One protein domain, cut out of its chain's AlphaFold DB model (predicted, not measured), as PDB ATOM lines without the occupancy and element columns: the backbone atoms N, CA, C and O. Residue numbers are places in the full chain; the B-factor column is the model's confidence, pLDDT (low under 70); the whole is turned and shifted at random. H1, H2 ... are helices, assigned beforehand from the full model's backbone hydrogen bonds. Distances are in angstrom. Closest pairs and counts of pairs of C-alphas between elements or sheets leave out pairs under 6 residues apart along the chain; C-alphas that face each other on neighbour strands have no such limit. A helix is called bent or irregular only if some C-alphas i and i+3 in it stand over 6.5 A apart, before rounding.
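What this domain is: This is residues 53 to 90 and 102 to 126 of the 132 residues of an uncharacterized protein of Methanolinea sp (UniProt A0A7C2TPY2). One long helix, H1, is crossed at a slant by a shorter helix, H2, as a loose, lopsided X, with the long first arm of H1, residues 53 to 74, sticking out and making much of the length. The far end of H2, residues 118 to 124, sticks out too, with residues 125 and 126 after it. The printed part has 63 residues with two named helices, H1 then H2, and no named strand; the class is all helix. The whole is extended, with a radius of gyration of the C-alphas of 16.6 A and spans of 56 by 23 by 16 A.

How they stand to each other: Start at Gln 53 and go along H1, residues 53 to 88; its residues 53 to 74 stand free. Further on, at Glu 79, look across to Met 113 of H2, residues 104 to 124: these are the closest C-alphas of the two helices, 6.8 A apart. H1 and H2 are close but not clearly touching, with 1 pair of C-alphas within 8 A. They run opposite ways at a steep tilt of 39 degrees, and their centres are 17.1 A apart. In both helices every O i to N i+4 pair is within hydrogen-bond range.

Where its parts are: Find C-alpha 53 at (134.729, 101.350, 158.416); from there H1 runs 52.4 A to C-alpha 88 at (88.377, 125.756, 159.406). After the cut, H2 runs 30.6 A from Pro 104 to C-alpha 124 at (103.659, 99.654, 155.860). Neither helix is bent.

The domain as a whole: The two C-alphas farthest apart are those of Gln 53 and Arg 102, at 55.9 A. Residues 91 to 101 are not printed; C-alphas 90 and 102 are 11.0 A apart across this cut, which lies in the link from H1 to H2. The mean pLDDT of the printed part is 78.0; look for values under 70 at residues 89 to 90, 102 to 104, 106 and 118 to 126.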
ATOM      1  N   GLN A  53     135.393 101.298 159.712       85.31
ATOM      2  CA  GLN A  53     134.729 101.350 158.416       85.31
ATOM      3  C   GLN A  53     133.257 100.916 158.503       85.31
ATOM      4  O   GLN A  53     132.404 101.593 157.933       85.31
ATOM      5  N   ASP A  54     132.941  99.877 159.282       83.50
ATOM      6  CA  ASP A  54     131.554  99.451 159.534       83.50
ATOM      7  C   ASP A  54     130.749 100.540 160.252       83.50
ATOM      8  O   ASP A  54     129.602 100.810 159.901       83.50
ATOM      9  N   LEU A  55     131.363 101.202 161.238       85.69
ATOM     10  CA  LEU A  55     130.740 102.314 161.962       85.69
ATOM     11  C   LEU A  55     130.465 103.507 161.044       85.69
ATOM     12  O   LEU A  55     129.423 104.147 161.168       85.69
ATOM     13  N   LYS A  56     131.374 103.801 160.107       89.31
ATOM     14  CA  LYS A  56     131.189 104.881 159.133       89.31
ATOM     15  C   LYS A  56     130.016 104.597 158.190       89.31
ATOM     16  O   LYS A  56     129.193 105.482 157.978       89.31
ATOM     17  N   LEU A  57     129.909 103.371 157.680       87.19
ATOM     18  CA  LEU A  57     128.800 102.961 156.810       87.19
ATOM     19  C   LEU A  57     127.454 102.975 157.547       87.19
ATOM     20  O   LEU A  57     126.446 103.412 156.995       87.19
ATOM     21  N   GLU A  58     127.425 102.532 158.805       87.38
ATOM     22  CA  GLU A  58     126.218 102.594 159.636       87.38
ATOM     23  C   GLU A  58     125.789 104.040 159.901       87.38
ATOM     24  O   GLU A  58     124.607 104.357 159.793       87.38
ATOM     25  N   LEU A  59     126.742 104.930 160.188       90.19
ATOM     26  CA  LEU A  59     126.487 106.356 160.377       90.19
ATOM     27  C   LEU A  59     125.908 107.000 159.106       90.19
ATOM     28  O   LEU A  59     124.912 107.711 159.187       90.19
ATOM     29  N   GLU A  60     126.489 106.725 157.935       91.88
ATOM     30  CA  GLU A  60     125.977 107.201 156.639       91.88
ATOM     31  C   GLU A  60     124.559 106.674 156.362       91.88
ATOM     32  O   GLU A  60     123.678 107.437 155.965       91.88
ATOM     33  N   SER A  61     124.296 105.394 156.651       89.31
ATOM     34  CA  SER A  61     122.954 104.813 156.531       89.31
ATOM     35  C   SER A  61     121.945 105.467 157.479       89.31
ATOM     36  O   SER A  61     120.799 105.700 157.092       89.31
ATOM     37  N   LEU A  62     122.355 105.776 158.712       93.38
ATOM     38  CA  LEU A  62     121.511 106.472 159.679       93.38
ATOM     39  C   LEU A  62     121.207 107.903 159.238       93.38
ATOM     40  O   LEU A  62     120.061 108.322 159.378       93.38
ATOM     41  N   TYR A  63     122.175 108.630 158.676       93.19
ATOM     42  CA  TYR A  63     121.922 109.959 158.115       93.19
ATOM     43  C   TYR A  63     120.898 109.911 156.984       93.19
ATOM     44  O   TYR A  63     119.941 110.678 157.020       93.19
ATOM     45  N   LEU A  64     121.035 108.962 156.052       91.25
ATOM     46  CA  LEU A  64     120.081 108.801 154.954       91.25
ATOM     47  C   LEU A  64     118.665 108.508 155.473       91.25
ATOM     48  O   LEU A  64     117.709 109.164 155.073       91.25
ATOM     49  N   LYS A  65     118.529 107.575 156.424       88.44
ATOM     50  CA  LYS A  65     117.230 107.284 157.055       88.44
ATOM     51  C   LYS A  65     116.656 108.499 157.779       88.44
ATOM     52  O   LYS A  65     115.446 108.688 157.797       88.44
ATOM     53  N   ASN A  66     117.507 109.306 158.407       92.12
ATOM     54  CA  ASN A  66     117.072 110.509 159.102       92.12
ATOM     55  C   ASN A  66     116.534 111.547 158.105       92.12
ATOM     56  O   ASN A  66     115.452 112.082 158.317       92.12
ATOM     57  N   GLU A  67     117.225 111.766 156.984       93.25
ATOM     58  CA  GLU A  67     116.737 112.621 155.892       93.25
ATOM     59  C   GLU A  67     115.397 112.125 155.328       93.25
ATOM     60  O   GLU A  67     114.459 112.910 155.189       93.25
ATOM     61  N   GLU A  68     115.261 110.817 155.080       91.00
ATOM     62  CA  GLU A  68     113.996 110.214 154.640       91.00
ATOM     63  C   GLU A  68     112.859 110.460 155.644       91.00
ATOM     64  O   GLU A  68     111.745 110.820 155.255       91.00
ATOM     65  N   LEU A  69     113.130 110.300 156.943       91.12
ATOM     66  CA  LEU A  69     112.150 110.551 158.001       91.12
ATOM     67  C   LEU A  69     111.765 112.030 158.088       91.12
ATOM     68  O   LEU A  69     110.578 112.327 158.223       91.12
ATOM     69  N   TYR A  70     112.723 112.951 157.970       91.56
ATOM     70  CA  TYR A  70     112.443 114.387 157.929       91.56
ATOM     71  C   TYR A  70     111.524 114.755 156.764       91.56
ATOM     72  O   TYR A  70     110.568 115.508 156.948       91.56
ATOM     73  N   GLU A  71     111.761 114.191 155.582       92.38
ATOM     74  CA  GLU A  71     110.907 114.418 154.416       92.38
ATOM     75  C   GLU A  71     109.495 113.854 154.605       92.38
ATOM     76  O   GLU A  71     108.507 114.500 154.242       92.38
ATOM     77  N   ILE A  72     109.372 112.679 155.232       86.31
ATOM     78  CA  ILE A  72     108.067 112.109 155.586       86.31
ATOM     79  C   ILE A  72     107.324 113.027 156.558       86.31
ATOM     80  O   ILE A  72     106.144 113.293 156.331       86.31
ATOM     81  N   ILE A  73     107.992 113.509 157.611       90.31
ATOM     82  CA  ILE A  73     107.394 114.416 158.601       90.31
ATOM     83  C   ILE A  73     106.930 115.698 157.919       90.31
ATOM     84  O   ILE A  73     105.759 116.045 158.029       90.31
ATOM     85  N   ARG A  74     107.799 116.340 157.130       91.88
ATOM     86  CA  ARG A  74     107.458 117.565 156.397       91.88
ATOM     87  C   ARG A  74     106.224 117.375 155.515       91.88
ATOM     88  O   ARG A  74     105.301 118.182 155.558       91.88
ATOM     89  N   ARG A  75     106.171 116.277 154.753       89.31
ATOM     90  CA  ARG A  75     105.012 115.940 153.914       89.31
ATOM     91  C   ARG A  75     103.741 115.750 154.746       89.31
ATOM     92  O   ARG A  75     102.672 116.176 154.321       89.31
ATOM     93  N   LYS A  76     103.837 115.109 155.914       86.38
ATOM     94  CA  LYS A  76     102.691 114.914 156.816       86.38
ATOM     95  C   LYS A  76     102.224 116.227 157.442       86.38
ATOM     96  O   LYS A  76     101.018 116.424 157.545       86.38
ATOM     97  N   ASP A  77     103.130 117.136 157.783       91.31
ATOM     98  CA  ASP A  77     102.781 118.474 158.273       91.31
ATOM     99  C   ASP A  77     102.040 119.294 157.205       91.31
ATOM    100  O   ASP A  77     101.038 119.949 157.509       91.31
ATOM    101  N   ASP A  78     102.458 119.202 155.939       86.56
ATOM    102  CA  ASP A  78     101.746 119.821 154.813       86.56
ATOM    103  C   ASP A  78     100.337 119.226 154.641       86.56
ATOM    104  O   ASP A  78      99.358 119.960 154.477       86.56
ATOM    105  N   GLU A  79     100.215 117.897 154.716       84.50
ATOM    106  CA  GLU A  79      98.935 117.182 154.671       84.50
ATOM    107  C   GLU A  79      98.007 117.623 155.819       84.50
ATOM    108  O   GLU A  79      96.859 118.005 155.584       84.50
ATOM    109  N   ILE A  80      98.507 117.656 157.057       87.00
ATOM    110  CA  ILE A  80      97.760 118.131 158.230       87.00
ATOM    111  C   ILE A  80      97.332 119.587 158.038       87.00
ATOM    112  O   ILE A  80      96.180 119.922 158.301       87.00
ATOM    113  N   THR A  81      98.211 120.445 157.524       84.56
ATOM    114  CA  THR A  81      97.896 121.855 157.261       84.56
ATOM    115  C   THR A  81      96.738 122.002 156.273       84.56
ATOM    116  O   THR A  81      95.862 122.847 156.461       84.56
ATOM    117  N   VAL A  82      96.697 121.182 155.220       81.81
ATOM    118  CA  VAL A  82      95.572 121.172 154.272       81.81
ATOM    119  C   VAL A  82      94.284 120.700 154.951       81.81
ATOM    120  O   VAL A  82      93.243 121.324 154.751       81.81
ATOM    121  N   LEU A  83      94.341 119.651 155.779       80.50
ATOM    122  CA  LEU A  83      93.175 119.172 156.534       80.50
ATOM    123  C   LEU A  83      92.663 120.211 157.535       80.50
ATOM    124  O   LEU A  83      91.455 120.397 157.637       80.50
ATOM    125  N   LEU A  84      93.555 120.922 158.228       78.44
ATOM    126  CA  LEU A  84      93.189 122.002 159.145       78.44
ATOM    127  C   LEU A  84      92.509 123.152 158.405       78.44
ATOM    128  O   LEU A  84      91.450 123.599 158.831       78.44
ATOM    129  N   LYS A  85      93.032 123.561 157.241       77.31
ATOM    130  CA  LYS A  85      92.358 124.551 156.387       77.31
ATOM    131  C   LYS A  85      90.971 124.073 155.965       77.31
ATOM    132  O   LYS A  85      90.026 124.850 155.999       77.31
ATOM    133  N   LEU A  86      90.822 122.805 155.585       73.81
ATOM    134  CA  LEU A  86      89.515 122.236 155.242       73.81
ATOM    135  C   LEU A  86      88.558 122.220 156.436       73.81
ATOM    136  O   LEU A  86      87.383 122.516 156.257       73.81
ATOM    137  N   TRP A  87      89.059 121.910 157.633       72.62
ATOM    138  CA  TRP A  87      88.289 121.934 158.873       72.62
ATOM    139  C   TRP A  87      87.822 123.347 159.235       72.62
ATOM    140  O   TRP A  87      86.648 123.540 159.528       72.62
ATOM    141  N   GLU A  88      88.704 124.345 159.151       71.94
ATOM    142  CA  GLU A  88      88.377 125.756 159.406       71.94
ATOM    143  C   GLU A  88      87.315 126.304 158.446       71.94
ATOM    144  O   GLU A  88      86.519 127.159 158.825       71.94
ATOM    145  N   HIS A  89      87.284 125.803 157.209       66.19
ATOM    146  CA  HIS A  89      86.286 126.182 156.208       66.19
ATOM    147  C   HIS A  89      85.089 125.220 156.178       66.19
ATOM    148  O   HIS A  89      84.206 125.380 155.336       66.19
ATOM    149  N   CYS A  90      85.045 124.229 157.078       58.31
ATOM    150  CA  CYS A  90      83.922 123.317 157.212       58.31
ATOM    151  C   CYS A  90      82.827 124.013 158.043       58.31
ATOM    152  O   CYS A  90      83.018 124.275 159.231       58.31
ATOM    153  N   ARG A 102      84.077 125.190 146.350       58.12
ATOM    154  CA  ARG A 102      85.262 124.334 146.332       58.12
ATOM    155  C   ARG A 102      86.072 124.700 145.097       58.12
ATOM    156  O   ARG A 102      85.597 124.547 143.974       58.12
ATOM    157  N   THR A 103      87.286 125.204 145.292       65.12
ATOM    158  CA  THR A 103      88.182 125.456 144.167       65.12
ATOM    159  C   THR A 103      88.707 124.116 143.629       65.12
ATOM    160  O   THR A 103      89.070 123.243 144.424       65.12
ATOM    161  N   PRO A 104      88.799 123.928 142.299       69.50
ATOM    162  CA  PRO A 104      89.322 122.693 141.696       69.50
ATOM    163  C   PRO A 104      90.717 122.303 142.215       69.50
ATOM    164  O   PRO A 104      91.049 121.128 142.347       69.50
ATOM    165  N   GLU A 105      91.523 123.300 142.577       71.38
ATOM    166  CA  GLU A 105      92.864 123.142 143.148       71.38
ATOM    167  C   GLU A 105      92.853 122.436 144.511       71.38
ATOM    168  O   GLU A 105      93.766 121.670 144.837       71.38
ATOM    169  N   LEU A 106      91.827 122.695 145.325       67.81
ATOM    170  CA  LEU A 106      91.656 122.078 146.635       67.81
ATOM    171  C   LEU A 106      91.208 120.623 146.489       67.81
ATOM    172  O   LEU A 106      91.738 119.750 147.174       67.81
ATOM    173  N   GLU A 107      90.304 120.347 145.547       70.06
ATOM    174  CA  GLU A 107      89.866 118.985 145.223       70.06
ATOM    175  C   GLU A 107      91.028 118.131 144.697       70.06
ATOM    176  O   GLU A 107      91.222 116.999 145.144       70.06
ATOM    177  N   GLU A 108      91.873 118.691 143.829       77.75
ATOM    178  CA  GLU A 108      93.068 118.008 143.329       77.75
ATOM    179  C   GLU A 108      94.101 117.745 144.441       77.75
ATOM    180  O   GLU A 108      94.766 116.702 144.458       77.75
ATOM    181  N   LYS A 109      94.260 118.671 145.396       76.19
ATOM    182  CA  LYS A 109      95.122 118.452 146.572       76.19
ATOM    183  C   LYS A 109      94.580 117.330 147.455       76.19
ATOM    184  O   LYS A 109      95.342 116.426 147.785       76.19
ATOM    185  N   VAL A 110      93.282 117.322 147.757       73.56
ATOM    186  CA  VAL A 110      92.641 116.254 148.546       73.56
ATOM    187  C   VAL A 110      92.755 114.896 147.850       73.56
ATOM    188  O   VAL A 110      93.127 113.910 148.486       73.56
ATOM    189  N   ALA A 111      92.514 114.831 146.539       76.31
ATOM    190  CA  ALA A 111      92.647 113.596 145.770       76.31
ATOM    191  C   ALA A 111      94.084 113.044 145.802       76.31
ATOM    192  O   ALA A 111      94.288 111.840 145.984       76.31
ATOM    193  N   ARG A 112      95.096 113.919 145.683       79.19
ATOM    194  CA  ARG A 112      96.508 113.531 145.834       79.19
ATOM    195  C   ARG A 112      96.822 113.028 147.238       79.19
ATOM    196  O   ARG A 112      97.512 112.023 147.363       79.19
ATOM    197  N   MET A 113      96.291 113.674 148.273       77.56
ATOM    198  CA  MET A 113      96.485 113.244 149.659       77.56
ATOM    199  C   MET A 113      95.892 111.859 149.922       77.56
ATOM    200  O   MET A 113      96.578 111.000 150.464       77.56
ATOM    201  N   LEU A 114      94.658 111.601 149.478       75.94
ATOM    202  CA  LEU A 114      94.015 110.291 149.625       75.94
ATOM    203  C   LEU A 114      94.791 109.188 148.894       75.94
ATOM    204  O   LEU A 114      95.002 108.108 149.443       75.94
ATOM    205  N   LYS A 115      95.280 109.475 147.681       75.50
ATOM    206  CA  LYS A 115      96.117 108.544 146.912       75.50
ATOM    207  C   LYS A 115      97.451 108.255 147.612       75.50
ATOM    208  O   LYS A 115      97.860 107.099 147.683       75.50
ATOM    209  N   ASN A 116      98.119 109.286 148.131       75.81
ATOM    210  CA  ASN A 116      99.390 109.138 148.843       75.81
ATOM    211  C   ASN A 116      99.222 108.381 150.159       75.81
ATOM    212  O   ASN A 116     100.058 107.550 150.492       75.81
ATOM    213  N   TRP A 117      98.129 108.623 150.881       71.62
ATOM    214  CA  TRP A 117      97.829 107.913 152.119       71.62
ATOM    215  C   TRP A 117      97.570 106.426 151.863       71.62
ATOM    216  O   TRP A 117      98.131 105.583 152.559       71.62
ATOM    217  N   TYR A 118      96.803 106.094 150.823       64.44
ATOM    218  CA  TYR A 118      96.591 104.704 150.420       64.44
ATOM    219  C   TYR A 118      97.921 104.007 150.068       64.44
ATOM    220  O   TYR A 118      98.196 102.911 150.546       64.44
ATOM    221  N   TYR A 119      98.806 104.693 149.338       66.00
ATOM    222  CA  TYR A 119     100.132 104.172 148.990       66.00
ATOM    223  C   TYR A 119     101.077 104.018 150.201       66.00
ATOM    224  O   TYR A 119     101.821 103.041 150.301       66.00
ATOM    225  N   ASP A 120     101.053 104.965 151.142       64.00
ATOM    226  CA  ASP A 120     101.824 104.890 152.389       64.00
ATOM    227  C   ASP A 120     101.340 103.725 153.282       64.00
ATOM    228  O   ASP A 120     102.156 103.088 153.953       64.00
ATOM    229  N   ALA A 121     100.032 103.433 153.293       59.94
ATOM    230  CA  ALA A 121      99.450 102.316 154.040       59.94
ATOM    231  C   ALA A 121      99.870 100.957 153.454       59.94
ATOM    232  O   ALA A 121     100.363 100.109 154.195       59.94
ATOM    233  N   GLU A 122      99.800 100.789 152.129       58.09
ATOM    234  CA  GLU A 122     100.250  99.564 151.446       58.09
ATOM    235  C   GLU A 122     101.757  99.301 151.639       58.09
ATOM    236  O   GLU A 122     102.193  98.155 151.747       58.09
ATOM    237  N   ARG A 123     102.585 100.350 151.756       54.62
ATOM    238  CA  ARG A 123     104.018 100.193 152.064       54.62
ATOM    239  C   ARG A 123     104.296  99.728 153.491       54.62
ATOM    240  O   ARG A 123     105.263  98.990 153.694       54.62
ATOM    241  N   LYS A 124     103.489 100.133 154.478       51.16
ATOM    242  CA  LYS A 124     103.659  99.654 155.860       51.16
ATOM    243  C   LYS A 124     103.408  98.148 155.970       51.16
ATOM    244  O   LYS A 124     104.177  97.484 156.664       51.16
ATOM    245  N   ASP A 125     102.479  97.607 155.185       46.75
ATOM    246  CA  ASP A 125     102.184  96.166 155.129       46.75
ATOM    247  C   ASP A 125     103.278  95.328 154.437       46.75
ATOM    248  O   ASP A 125     103.294  94.100 154.539       46.75
ATOM    249  N   HIS A 126     104.243  95.961 153.764       43.94
ATOM    250  CA  HIS A 126     105.349  95.275 153.081       43.94
ATOM    251  C   HIS A 126     106.721  95.488 153.733       43.94
ATOM    252  O   HIS A 126     107.702  94.879 153.310       43.94
TER     253      HIS A 126